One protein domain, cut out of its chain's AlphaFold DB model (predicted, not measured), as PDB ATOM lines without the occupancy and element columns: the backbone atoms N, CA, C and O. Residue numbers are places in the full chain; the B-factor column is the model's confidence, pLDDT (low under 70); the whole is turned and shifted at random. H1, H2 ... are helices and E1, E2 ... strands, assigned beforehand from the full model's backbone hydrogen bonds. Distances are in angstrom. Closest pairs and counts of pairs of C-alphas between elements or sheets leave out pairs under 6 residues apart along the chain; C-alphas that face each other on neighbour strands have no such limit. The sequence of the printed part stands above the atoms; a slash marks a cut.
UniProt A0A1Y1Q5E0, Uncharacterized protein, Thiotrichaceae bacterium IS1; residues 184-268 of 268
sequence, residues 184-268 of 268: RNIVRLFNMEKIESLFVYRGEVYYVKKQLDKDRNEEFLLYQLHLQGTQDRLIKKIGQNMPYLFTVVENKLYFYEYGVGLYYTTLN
ATOM      1  N   ARG A 184     237.627 352.194 320.119       92.50
ATOM      2  CA  ARG A 184     237.068 352.413 318.775       92.50
ATOM      3  C   ARG A 184     236.165 353.646 318.699       92.50
ATOM      4  O   ARG A 184     236.153 354.319 317.668       92.50
ATOM      5  N   ASN A 185     235.403 353.940 319.751       91.12
ATOM      6  CA  ASN A 185     234.480 355.070 319.769       91.12
ATOM      7  C   ASN A 185     235.231 356.397 319.866       91.12
ATOM      8  O   ASN A 185     234.842 357.348 319.195       91.12
ATOM      9  N   ILE A 186     236.345 356.440 320.603       93.19
ATOM     10  CA  ILE A 186     237.230 357.614 320.631       93.19
ATOM     11  C   ILE A 186     237.943 357.773 319.284       93.19
ATOM     12  O   ILE A 186     237.933 358.860 318.710       93.19
ATOM     13  N   VAL A 187     238.498 356.690 318.727       93.06
ATOM     14  CA  VAL A 187     239.143 356.706 317.400       93.06
ATOM     15  C   VAL A 187     238.180 357.207 316.317       93.06
ATOM     16  O   VAL A 187     238.583 357.977 315.446       93.06
ATOM     17  N   ARG A 188     236.897 356.820 316.375       92.00
ATOM     18  CA  ARG A 188     235.857 357.335 315.471       92.00
ATOM     19  C   ARG A 188     235.762 358.859 315.535       92.00
ATOM     20  O   ARG A 188     235.695 359.466 314.473       92.00
ATOM     21  N   LEU A 189     235.775 359.463 316.728       91.38
ATOM     22  CA  LEU A 189     235.664 360.918 316.879       91.38
ATOM     23  C   LEU A 189     236.805 361.649 316.163       91.38
ATOM     24  O   LEU A 189     236.542 362.531 315.356       91.38
ATOM     25  N   PHE A 190     238.056 361.216 316.339       90.56
ATOM     26  CA  PHE A 190     239.201 361.833 315.651       90.56
ATOM     27  C   PHE A 190     239.107 361.784 314.116       90.56
ATOM     28  O   PHE A 190     239.722 362.608 313.437       90.56
ATOM     29  N   ASN A 191     238.337 360.846 313.563       87.62
ATOM     30  CA  ASN A 191     238.124 360.695 312.123       87.62
ATOM     31  C   ASN A 191     236.857 361.407 311.611       87.62
ATOM     32  O   ASN A 191     236.551 361.325 310.424       87.62
ATOM     33  N   MET A 192     236.100 362.090 312.472       87.75
ATOM     34  CA  MET A 192     234.918 362.851 312.065       87.75
ATOM     35  C   MET A 192     235.309 364.254 311.585       87.75
ATOM     36  O   MET A 192     235.957 365.009 312.299       87.75
ATOM     37  N   GLU A 193     234.844 364.642 310.396       78.12
ATOM     38  CA  GLU A 193     235.203 365.922 309.757       78.12
ATOM     39  C   GLU A 193     234.641 367.176 310.450       78.12
ATOM     40  O   GLU A 193     235.107 368.277 310.187       78.12
ATOM     41  N   LYS A 194     233.622 367.035 311.307       82.56
ATOM     42  CA  LYS A 194     232.867 368.166 311.883       82.56
ATOM     43  C   LYS A 194     233.025 368.310 313.397       82.56
ATOM     44  O   LYS A 194     232.114 368.814 314.055       82.56
ATOM     45  N   ILE A 195     234.111 367.786 313.958       85.12
ATOM     46  CA  ILE A 195     234.438 367.990 315.372       85.12
ATOM     47  C   ILE A 195     235.338 369.213 315.487       85.12
ATOM     48  O   ILE A 195     236.394 369.269 314.866       85.12
ATOM     49  N   GLU A 196     234.894 370.177 316.288       82.25
ATOM     50  CA  GLU A 196     235.609 371.430 316.556       82.25
ATOM     51  C   GLU A 196     236.512 371.300 317.787       82.25
ATOM     52  O   GLU A 196     237.566 371.919 317.880       82.25
ATOM     53  N   SER A 197     236.089 370.493 318.763       83.50
ATOM     54  CA  SER A 197     236.823 370.286 320.007       83.50
ATOM     55  C   SER A 197     236.453 368.950 320.642       83.50
ATOM     56  O   SER A 197     235.312 368.496 320.527       83.50
ATOM     57  N   LEU A 198     237.414 368.357 321.345       88.56
ATOM     58  CA  LEU A 198     237.303 367.114 322.096       88.56
ATOM     59  C   LEU A 198     237.997 367.312 323.448       88.56
ATOM     60  O   LEU A 198     239.140 367.764 323.497       88.56
ATOM     61  N   PHE A 199     237.328 366.985 324.550       84.88
ATOM     62  CA  PHE A 199     237.886 367.156 325.893       84.88
ATOM     63  C   PHE A 199     237.355 366.109 326.876       84.88
ATOM     64  O   PHE A 199     236.338 365.459 326.635       84.88
ATOM     65  N   VAL A 200     238.052 365.941 328.002       86.25
ATOM     66  CA  VAL A 200     237.614 365.077 329.106       86.25
ATOM     67  C   VAL A 200     237.105 365.934 330.252       86.25
ATOM     68  O   VAL A 200     237.789 366.849 330.703       86.25
ATOM     69  N   TYR A 201     235.929 365.600 330.771       85.00
ATOM     70  CA  TYR A 201     235.372 366.215 331.968       85.00
ATOM     71  C   TYR A 201     234.740 365.135 332.848       85.00
ATOM     72  O   TYR A 201     234.032 364.269 332.352       85.00
ATOM     73  N   ARG A 202     235.055 365.137 334.152       83.50
ATOM     74  CA  ARG A 202     234.585 364.129 335.132       83.50
ATOM     75  C   ARG A 202     234.770 362.667 334.690       83.50
ATOM     76  O   ARG A 202     233.960 361.808 335.011       83.50
ATOM     77  N   GLY A 203     235.868 362.382 333.992       85.50
ATOM     78  CA  GLY A 203     236.171 361.027 333.522       85.50
ATOM     79  C   GLY A 203     235.329 360.578 332.329       85.50
ATOM     80  O   GLY A 203     235.300 359.389 332.031       85.50
ATOM     81  N   GLU A 204     234.681 361.508 331.629       89.25
ATOM     82  CA  GLU A 204     233.900 361.254 330.422       89.25
ATOM     83  C   GLU A 204     234.412 362.118 329.268       89.25
ATOM     84  O   GLU A 204     234.980 363.191 329.481       89.25
ATOM     85  N   VAL A 205     234.228 361.641 328.037       90.94
ATOM     86  CA  VAL A 205     234.665 362.346 326.829       90.94
ATOM     87  C   VAL A 205     233.506 363.170 326.281       90.94
ATOM     88  O   VAL A 205     232.411 362.653 326.061       90.94
ATOM     89  N   TYR A 206     233.763 364.441 326.017       90.44
ATOM     90  CA  TYR A 206     232.825 365.374 325.412       90.44
ATOM     91  C   TYR A 206     233.421 365.946 324.138       90.44
ATOM     92  O   TYR A 206     234.637 366.104 324.030       90.44
ATOM     93  N   TYR A 207     232.567 366.279 323.179       90.06
ATOM     94  CA  TYR A 207     233.001 366.909 321.941       90.06
ATOM     95  C   TYR A 207     231.991 367.933 321.444       90.06
ATOM     96  O   TYR A 207     230.780 367.792 321.635       90.06
ATOM     97  N   VAL A 208     232.502 368.966 320.785       87.50
ATOM     98  CA  VAL A 208     231.690 369.964 320.096       87.50
ATOM     99  C   VAL A 208     231.641 369.607 318.624       87.50
ATOM    100  O   VAL A 208     232.674 369.445 317.976       87.50
ATOM    101  N   LYS A 209     230.427 369.480 318.099       89.00
ATOM    102  CA  LYS A 209     230.177 369.195 316.692       89.00
ATOM    103  C   LYS A 209     229.520 370.392 316.024       89.00
ATOM    104  O   LYS A 209     228.519 370.908 316.527       89.00
ATOM    105  N   LYS A 210     230.034 370.750 314.852       87.19
ATOM    106  CA  LYS A 210     229.407 371.697 313.934       87.19
ATOM    107  C   LYS A 210     228.384 370.982 313.055       87.19
ATOM    108  O   LYS A 210     228.667 369.939 312.456       87.19
ATOM    109  N   GLN A 211     227.177 371.521 312.958       87.06
ATOM    110  CA  GLN A 211     226.154 371.002 312.054       87.06
ATOM    111  C   GLN A 211     225.320 372.123 311.440       87.06
ATOM    112  O   GLN A 211     225.355 373.253 311.908       87.06
ATOM    113  N   LEU A 212     224.617 371.802 310.357       85.44
ATOM    114  CA  LEU A 212     223.651 372.711 309.753       85.44
ATOM    115  C   LEU A 212     222.284 372.426 310.369       85.44
ATOM    116  O   LEU A 212     221.878 371.260 310.428       85.44
ATOM    117  N   ASP A 213     221.592 373.472 310.805       82.31
ATOM    118  CA  ASP A 213     220.190 373.373 311.185       82.31
ATOM    119  C   ASP A 213     219.282 373.235 309.943       82.31
ATOM    120  O   ASP A 213     219.742 373.159 308.796       82.31
ATOM    121  N   LYS A 214     217.964 373.160 310.165       79.25
ATOM    122  CA  LYS A 214     216.972 373.001 309.085       79.25
ATOM    123  C   LYS A 214     216.996 374.151 308.074       79.25
ATOM    124  O   LYS A 214     216.664 373.925 306.913       79.25
ATOM    125  N   ASP A 215     217.432 375.331 308.503       85.38
ATOM    126  CA  ASP A 215     217.493 376.553 307.706       85.38
ATOM    127  C   ASP A 215     218.895 376.779 307.110       85.38
ATOM    128  O   ASP A 215     219.160 377.816 306.507       85.38
ATOM    129  N   ARG A 216     219.783 375.778 307.225       81.25
ATOM    130  CA  ARG A 216     221.190 375.810 306.795       81.25
ATOM    131  C   ARG A 216     222.049 376.828 307.543       81.25
ATOM    132  O   ARG A 216     223.125 377.170 307.057       81.25
ATOM    133  N   ASN A 217     221.630 377.257 308.728       82.62
ATOM    134  CA  ASN A 217     222.504 378.017 309.609       82.62
ATOM    135  C   ASN A 217     223.431 377.059 310.355       82.62
ATOM    136  O   ASN A 217     223.048 375.945 310.722       82.62
ATOM    137  N   GLU A 218     224.664 377.493 310.576       83.31
ATOM    138  CA  GLU A 218     225.618 376.727 311.365       83.31
ATOM    139  C   GLU A 218     225.199 376.737 312.839       83.31
ATOM    140  O   GLU A 218     224.819 377.766 313.396       83.31
ATOM    141  N   GLU A 219     225.253 375.574 313.479       85.81
ATOM    142  CA  GLU A 219     225.029 375.433 314.908       85.81
ATOM    143  C   GLU A 219     226.084 374.533 315.549       85.81
ATOM    144  O   GLU A 219     226.519 373.520 314.987       85.81
ATOM    145  N   PHE A 220     226.470 374.910 316.765       85.88
ATOM    146  CA  PHE A 220     227.457 374.197 317.564       85.88
ATOM    147  C   PHE A 220     226.753 373.445 318.680       85.88
ATOM    148  O   PHE A 220     226.027 374.024 319.498       85.88
ATOM    149  N   LEU A 221     226.969 372.135 318.709       87.44
ATOM    150  CA  LEU A 221     226.335 371.229 319.651       87.44
ATOM    151  C   LEU A 221     227.378 370.522 320.508       87.44
ATOM    152  O   LEU A 221     228.321 369.932 319.985       87.44
ATOM    153  N   LEU A 222     227.161 370.533 321.819       89.25
ATOM    154  CA  LEU A 222     227.946 369.766 322.774       89.25
ATOM    155  C   LEU A 222     227.353 368.369 322.932       89.25
ATOM    156  O   LEU A 222     226.215 368.223 323.381       89.25
ATOM    157  N   TYR A 223     228.158 367.357 322.650       91.94
ATOM    158  CA  TYR A 223     227.831 365.956 322.861       91.94
ATOM    159  C   TYR A 223     228.713 365.340 323.946       91.94
ATOM    160  O   TYR A 223     229.842 365.768 324.179       91.94
ATOM    161  N   GLN A 224     228.185 364.300 324.578       92.06
ATOM    162  CA  GLN A 224     228.899 363.384 325.456       92.06
ATOM    163  C   GLN A 224     229.028 362.042 324.729       92.06
ATOM    164  O   GLN A 224     228.026 361.471 324.281       92.06
ATOM    165  N   LEU A 225     230.258 361.548 324.605       91.25
ATOM    166  CA  LEU A 225     230.556 360.248 324.015       91.25
ATOM    167  C   LEU A 225     230.067 359.145 324.951       91.25
ATOM    168  O   LEU A 225     230.467 359.078 326.114       91.25
ATOM    169  N   HIS A 226     229.263 358.231 324.422       85.50
ATOM    170  CA  HIS A 226     228.845 357.049 325.162       85.50
ATOM    171  C   HIS A 226     229.726 355.856 324.778       85.50
ATOM    172  O   HIS A 226     229.527 355.236 323.737       85.50
ATOM    173  N   LEU A 227     230.708 355.520 325.623       80.50
ATOM    174  CA  LEU A 227     231.716 354.495 325.304       80.50
ATOM    175  C   LEU A 227     231.132 353.098 325.052       80.50
ATOM    176  O   LEU A 227     231.714 352.332 324.292       80.50
ATOM    177  N   GLN A 228     229.991 352.769 325.668       76.00
ATOM    178  CA  GLN A 228     229.370 351.440 325.584       76.00
ATOM    179  C   GLN A 228     228.169 351.365 324.629       76.00
ATOM    180  O   GLN A 228     227.610 350.287 324.444       76.00
ATOM    181  N   GLY A 229     227.750 352.479 324.024       66.44
ATOM    182  CA  GLY A 229     226.586 352.505 323.139       66.44
ATOM    183  C   GLY A 229     226.906 352.936 321.717       66.44
ATOM    184  O   GLY A 229     228.041 353.223 321.357       66.44
ATOM    185  N   THR A 230     225.861 352.967 320.893       61.66
ATOM    186  CA  THR A 230     225.945 353.337 319.473       61.66
ATOM    187  C   THR A 230     225.573 354.794 319.203       61.66
ATOM    188  O   THR A 230     225.802 355.277 318.095       61.66
ATOM    189  N   GLN A 231     224.998 355.494 320.186       79.06
ATOM    190  CA  GLN A 231     224.564 356.882 320.054       79.06
ATOM    191  C   GLN A 231     225.167 357.761 321.145       79.06
ATOM    192  O   GLN A 231     225.076 357.455 322.335       79.06
ATOM    193  N   ASP A 232     225.753 358.868 320.704       88.31
ATOM    194  CA  ASP A 232     226.279 359.925 321.558       88.31
ATOM    195  C   ASP A 232     225.127 360.777 322.107       88.31
ATOM    196  O   ASP A 232     224.140 361.044 321.413       88.31
ATOM    197  N   ARG A 233     225.240 361.231 323.355       89.19
ATOM    198  CA  ARG A 233     224.187 362.014 324.009       89.19
ATOM    199  C   ARG A 233     224.376 363.497 323.710       89.19
ATOM    200  O   ARG A 233     225.400 364.071 324.071       89.19
ATOM    201  N   LEU A 234     223.373 364.145 323.115       90.62
ATOM    202  CA  LEU A 234     223.341 365.607 323.013       90.62
ATOM    203  C   LEU A 234     223.145 366.213 324.408       90.62
ATOM    204  O   LEU A 234     222.150 365.935 325.078       90.62
ATOM    205  N   ILE A 235     224.085 367.054 324.828       89.06
ATOM    206  CA  ILE A 235     224.056 367.742 326.122       89.06
ATOM    207  C   ILE A 235     223.437 369.125 325.976       89.06
ATOM    208  O   ILE A 235     222.567 369.498 326.763       89.06
ATOM    209  N   LYS A 236     223.887 369.904 324.985       85.56
ATOM    210  CA  LYS A 236     223.482 371.308 324.854       85.56
ATOM    211  C   LYS A 236     223.693 371.859 323.445       85.56
ATOM    212  O   LYS A 236     224.679 371.533 322.791       85.56
ATOM    213  N   LYS A 237     222.803 372.762 323.019       86.38
ATOM    214  CA  LYS A 237     223.043 373.682 321.896       86.38
ATOM    215  C   LYS A 237     223.787 374.912 322.418       86.38
ATOM    216  O   LYS A 237     223.284 375.578 323.320       86.38
ATOM    217  N   ILE A 238     224.986 375.163 321.896       78.06
ATOM    218  CA  ILE A 238     225.886 376.225 322.367       78.06
ATOM    219  C   ILE A 238     225.508 377.562 321.720       78.06
ATOM    220  O   ILE A 238     225.343 378.550 322.429       78.06
ATOM    221  N   GLY A 239     225.306 377.585 320.400       72.38
ATOM    222  CA  GLY A 239     224.995 378.810 319.661       72.38
ATOM    223  C   GLY A 239     225.100 378.648 318.144       72.38
ATOM    224  O   GLY A 239     225.287 377.531 317.654       72.38
ATOM    225  N   GLN A 240     224.944 379.769 317.429       72.19
ATOM    226  CA  GLN A 240     225.065 379.878 315.964       72.19
ATOM    227  C   GLN A 240     226.368 380.563 315.507       72.19
ATOM    228  O   GLN A 240     226.788 380.379 314.370       72.19
ATOM    229  N   ASN A 241     227.035 381.318 316.386       66.44
ATOM    230  CA  ASN A 241     228.341 381.909 316.094       66.44
ATOM    231  C   ASN A 241     229.449 380.895 316.371       66.44
ATOM    232  O   ASN A 241     229.354 380.147 317.344       66.44
ATOM    233  N   MET A 242     230.490 380.891 315.534       61.97
ATOM    234  CA  MET A 242     231.643 380.001 315.669       61.97
ATOM    235  C   MET A 242     232.427 380.308 316.947       61.97
ATOM    236  O   MET A 242     233.072 381.357 317.022       61.97
ATOM    237  N   PRO A 243     232.432 379.408 317.944       65.00
ATOM    238  CA  PRO A 243     233.324 379.552 319.072       65.00
ATOM    239  C   PRO A 243     234.685 378.984 318.653       65.00
ATOM    240  O   PRO A 243     234.788 377.848 318.195       65.00
ATOM    241  N   TYR A 244     235.720 379.809 318.751       70.69
ATOM    242  CA  TYR A 244     237.081 379.523 318.304       70.69
ATOM    243  C   TYR A 244     237.853 378.657 319.312       70.69
ATOM    244  O   TYR A 244     238.686 377.843 318.929       70.69
ATOM    245  N   LEU A 245     237.543 378.793 320.606       79.75
ATOM    246  CA  LEU A 245     238.200 378.067 321.699       79.75
ATOM    247  C   LEU A 245     237.153 377.549 322.683       79.75
ATOM    248  O   LEU A 245     236.180 378.250 322.956       79.75
ATOM    249  N   PHE A 246     237.375 376.358 323.247       83.12
ATOM    250  CA  PHE A 246     236.471 375.715 324.204       83.12
ATOM    251  C   PHE A 246     237.236 375.076 325.359       83.12
ATOM    252  O   PHE A 246     238.252 374.418 325.151       83.12
ATOM    253  N   THR A 247     236.706 375.199 326.575       83.19
ATOM    254  CA  THR A 247     237.190 374.452 327.743       83.19
ATOM    255  C   THR A 247     236.102 374.341 328.811       83.19
ATOM    256  O   THR A 247     235.084 375.031 328.747       83.19
ATOM    257  N   VAL A 248     236.294 373.477 329.805       80.44
ATOM    258  CA  VAL A 248     235.357 373.304 330.921       80.44
ATOM    259  C   VAL A 248     236.070 373.525 332.250       80.44
ATOM    260  O   VAL A 248     237.105 372.920 332.519       80.44
ATOM    261  N   VAL A 249     235.482 374.370 333.097       80.56
ATOM    262  CA  VAL A 249     235.874 374.551 334.501       80.56
ATOM    263  C   VAL A 249     234.656 374.225 335.344       80.56
ATOM    264  O   VAL A 249     233.620 374.868 335.179       80.56
ATOM    265  N   GLU A 250     234.766 373.249 336.246       82.56
ATOM    266  CA  GLU A 250     233.622 372.807 337.052       82.56
ATOM    267  C   GLU A 250     232.402 372.553 336.142       82.56
ATOM    268  O   GLU A 250     232.526 371.949 335.084       82.56
ATOM    269  N   ASN A 251     231.220 373.052 336.489       83.06
ATOM    270  CA  ASN A 251     230.017 372.930 335.674       83.06
ATOM    271  C   ASN A 251     229.864 374.037 334.616       83.06
ATOM    272  O   ASN A 251     228.742 374.329 334.215       83.06
ATOM    273  N   LYS A 252     230.936 374.692 334.166       85.38
ATOM    274  CA  LYS A 252     230.863 375.783 333.185       85.38
ATOM    275  C   LYS A 252     231.661 375.450 331.933       85.38
ATOM    276  O   LYS A 252     232.854 375.175 332.007       85.38
ATOM    277  N   LEU A 253     230.998 375.529 330.782       86.56
ATOM    278  CA  LEU A 253     231.632 375.517 329.468       86.56
ATOM    279  C   LEU A 253     232.019 376.949 329.111       86.56
ATOM    280  O   LEU A 253     231.139 377.790 328.915       86.56
ATOM    281  N   TYR A 254     233.318 377.199 329.028       86.38
ATOM    282  CA  TYR A 254     233.889 378.450 328.555       86.38
ATOM    283  C   TYR A 254     234.127 378.349 327.060       86.38
ATOM    284  O   TYR A 254     234.589 377.317 326.567       86.38
ATOM    285  N   PHE A 255     233.813 379.422 326.349       84.94
ATOM    286  CA  PHE A 255     234.045 379.503 324.921       84.94
ATOM    287  C   PHE A 255     234.353 380.933 324.495       84.94
ATOM    288  O   PHE A 255     233.812 381.889 325.053       84.94
ATOM    289  N   TYR A 256     235.240 381.081 323.518       84.94
ATOM    290  CA  TYR A 256     235.588 382.371 322.931       84.94
ATOM    291  C   TYR A 256     234.945 382.497 321.554       84.94
ATOM    292  O   TYR A 256     235.164 381.644 320.703       84.94
ATOM    293  N   GLU A 257     234.165 383.551 321.333       80.25
ATOM    294  CA  GLU A 257     233.678 383.929 320.005       80.25
ATOM    295  C   GLU A 257     234.635 384.971 319.414       80.25
ATOM    296  O   GLU A 257     234.803 386.056 319.986       80.25
ATOM    297  N   TYR A 258     235.264 384.629 318.285       75.44
ATOM    298  CA  TYR A 258     236.275 385.460 317.628       75.44
ATOM    299  C   TYR A 258     235.750 386.875 317.354       75.44
ATOM    300  O   TYR A 258     234.669 387.038 316.787       75.44
ATOM    301  N   GLY A 259     236.497 387.898 317.778       71.38
ATOM    302  CA  GLY A 259     236.113 389.308 317.636       71.38
ATOM    303  C   GLY A 259     234.921 389.766 318.494       71.38
ATOM    304  O   GLY A 259     234.558 390.940 318.454       71.38
ATOM    305  N   VAL A 260     234.301 388.883 319.290       77.69
ATOM    306  CA  VAL A 260     233.137 389.221 320.130       77.69
ATOM    307  C   VAL A 260     233.497 389.209 321.618       77.69
ATOM    308  O   VAL A 260     233.250 390.189 322.343       77.69
ATOM    309  N   GLY A 261     234.085 388.110 322.099       79.81
ATOM    310  CA  GLY A 261     234.535 387.990 323.484       79.81
ATOM    311  C   GLY A 261     234.545 386.571 324.043       79.81
ATOM    312  O   GLY A 261     234.133 385.607 323.404       79.81
ATOM    313  N   LEU A 262     235.041 386.465 325.275       84.19
ATOM    314  CA  LEU A 262     235.082 385.224 326.046       84.19
ATOM    315  C   LEU A 262     233.845 385.106 326.932       84.19
ATOM    316  O   LEU A 262     233.498 386.048 327.653       84.19
ATOM    317  N   TYR A 263     233.225 383.934 326.904       84.75
ATOM    318  CA  TYR A 263     231.958 383.655 327.556       84.75
ATOM    319  C   TYR A 263     231.991 382.356 328.353       84.75
ATOM    320  O   TYR A 263     232.851 381.503 328.140       84.75
ATOM    321  N   TYR A 264     231.009 382.173 329.238       86.19
ATOM    322  CA  TYR A 264     230.673 380.843 329.739       86.19
ATOM    323  C   TYR A 264     229.167 380.586 329.788       86.19
ATOM    324  O   TYR A 264     228.361 381.505 329.951       86.19
ATOM    325  N   THR A 265     228.799 379.307 329.712       83.06
ATOM    326  CA  THR A 265     227.458 378.790 330.013       83.06
ATOM    327  C   THR A 265     227.541 377.630 331.005       83.06
ATOM    328  O   THR A 265     228.558 376.950 331.095       83.06
ATOM    329  N   THR A 266     226.477 377.386 331.770       82.94
ATOM    330  CA  THR A 266     226.432 376.288 332.751       82.94
ATOM    331  C   THR A 266     226.006 374.968 332.096       82.94
ATOM    332  O   THR A 266     225.096 374.941 331.258       82.94
ATOM    333  N   LEU A 267     226.682 373.888 332.474       78.00
ATOM    334  CA  LEU A 267     226.341 372.495 332.213       78.00
ATOM    335  C   LEU A 267     225.463 372.009 333.376       78.00
ATOM    336  O   LEU A 267     225.857 372.145 334.535       78.00
ATOM    337  N   ASN A 268     224.264 371.512 333.061       67.81
ATOM    338  CA  ASN A 268     223.325 370.960 334.045       67.81
ATOM    339  C   ASN A 268     223.637 369.495 334.346       67.81
ATOM    340  O   ASN A 268     224.011 368.781 333.387       67.81
TER     341      ASN A 268
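This is residues 184 to 268 of the 268 residues of an uncharacterized protein of Thiotrichaceae bacterium IS1 (UniProt A0A1Y1Q5E0). Two antiparallel sheets lie partly face to face as a small sandwich: a strongly twisted, curled sheet of four strands, E1 to E4, and a smaller sheet of three, E5 to E7, with the short helix H1 grazing the larger sheet near E1. The chain crosses from one sheet to the other once, at the tight link from E4 to E5. The printed part has 85 residues, with one named helix followed by seven named strands, in the sheet orders E1 E2 E3 E4 and E5 E6 E7, and the class is mostly strand. It is compact, with a radius of gyration of the C-alphas of 12.8 A and spans of 38 by 32 by 21 A.

H1, residues 184 to 190, only grazes the larger sheet with its residues 186 to 190; the C-alphas of Leu 189 and Ile 195 are its closest to E1, residues 195 to 201, at 7.3 A. In H1 every O i to N i+4 pair is within hydrogen-bond range. E1 forms a hairpin with E2, residues 204 to 212, antiparallel at 158 degrees, with N 199 and O 206 2.9 A apart. E2 and E3, residues 218 to 224, are a hairpin too, with N 209 and O 221 at 2.9 A. E3 pairs with E4, residues 233 to 239, in a third hairpin, with N 224 and O 233 at 2.8 A. These four strands are a meander, each the antiparallel neighbour of the one before, and so are E5, residues 243 to 249, E6, residues 252 to 257, and E7, residues 261 to 266. Between E5 and E6, a hairpin, N 254 and O 247 are within hydrogen-bond range at 2.8 A, and between E6 and E7, also a hairpin, N 255 and O 263 are within hydrogen-bond range at 2.9 A. The two sheets form a sandwich, face to face with best planes 15 degrees apart and strands at 26 degrees. The closest C-alphas of the edge strands E1 and E5 are those of Ser 197 and Phe 246, 6.9 A apart. E4 and E7 are only just apart, at 8.2 A.

H1 begins at C-alpha 184, (237.068, 352.413, 318.775), and is 10.2 A long. E1 measures 16.7 A, E2 25.8 A, E3 19.7 A and E4 17.4 A. E5 measures 16.4 A, E6 15.7 A and E7 17.0 A, ending at C-alpha 266, (226.432, 376.288, 332.751).

The C-alphas farthest apart are those of Gln 228 and Gly 259, at 39.3 A. The printed part has no cut, and no link is long. The pLDDT is under 70 at residues 229 to 230, 241 to 243 and 268.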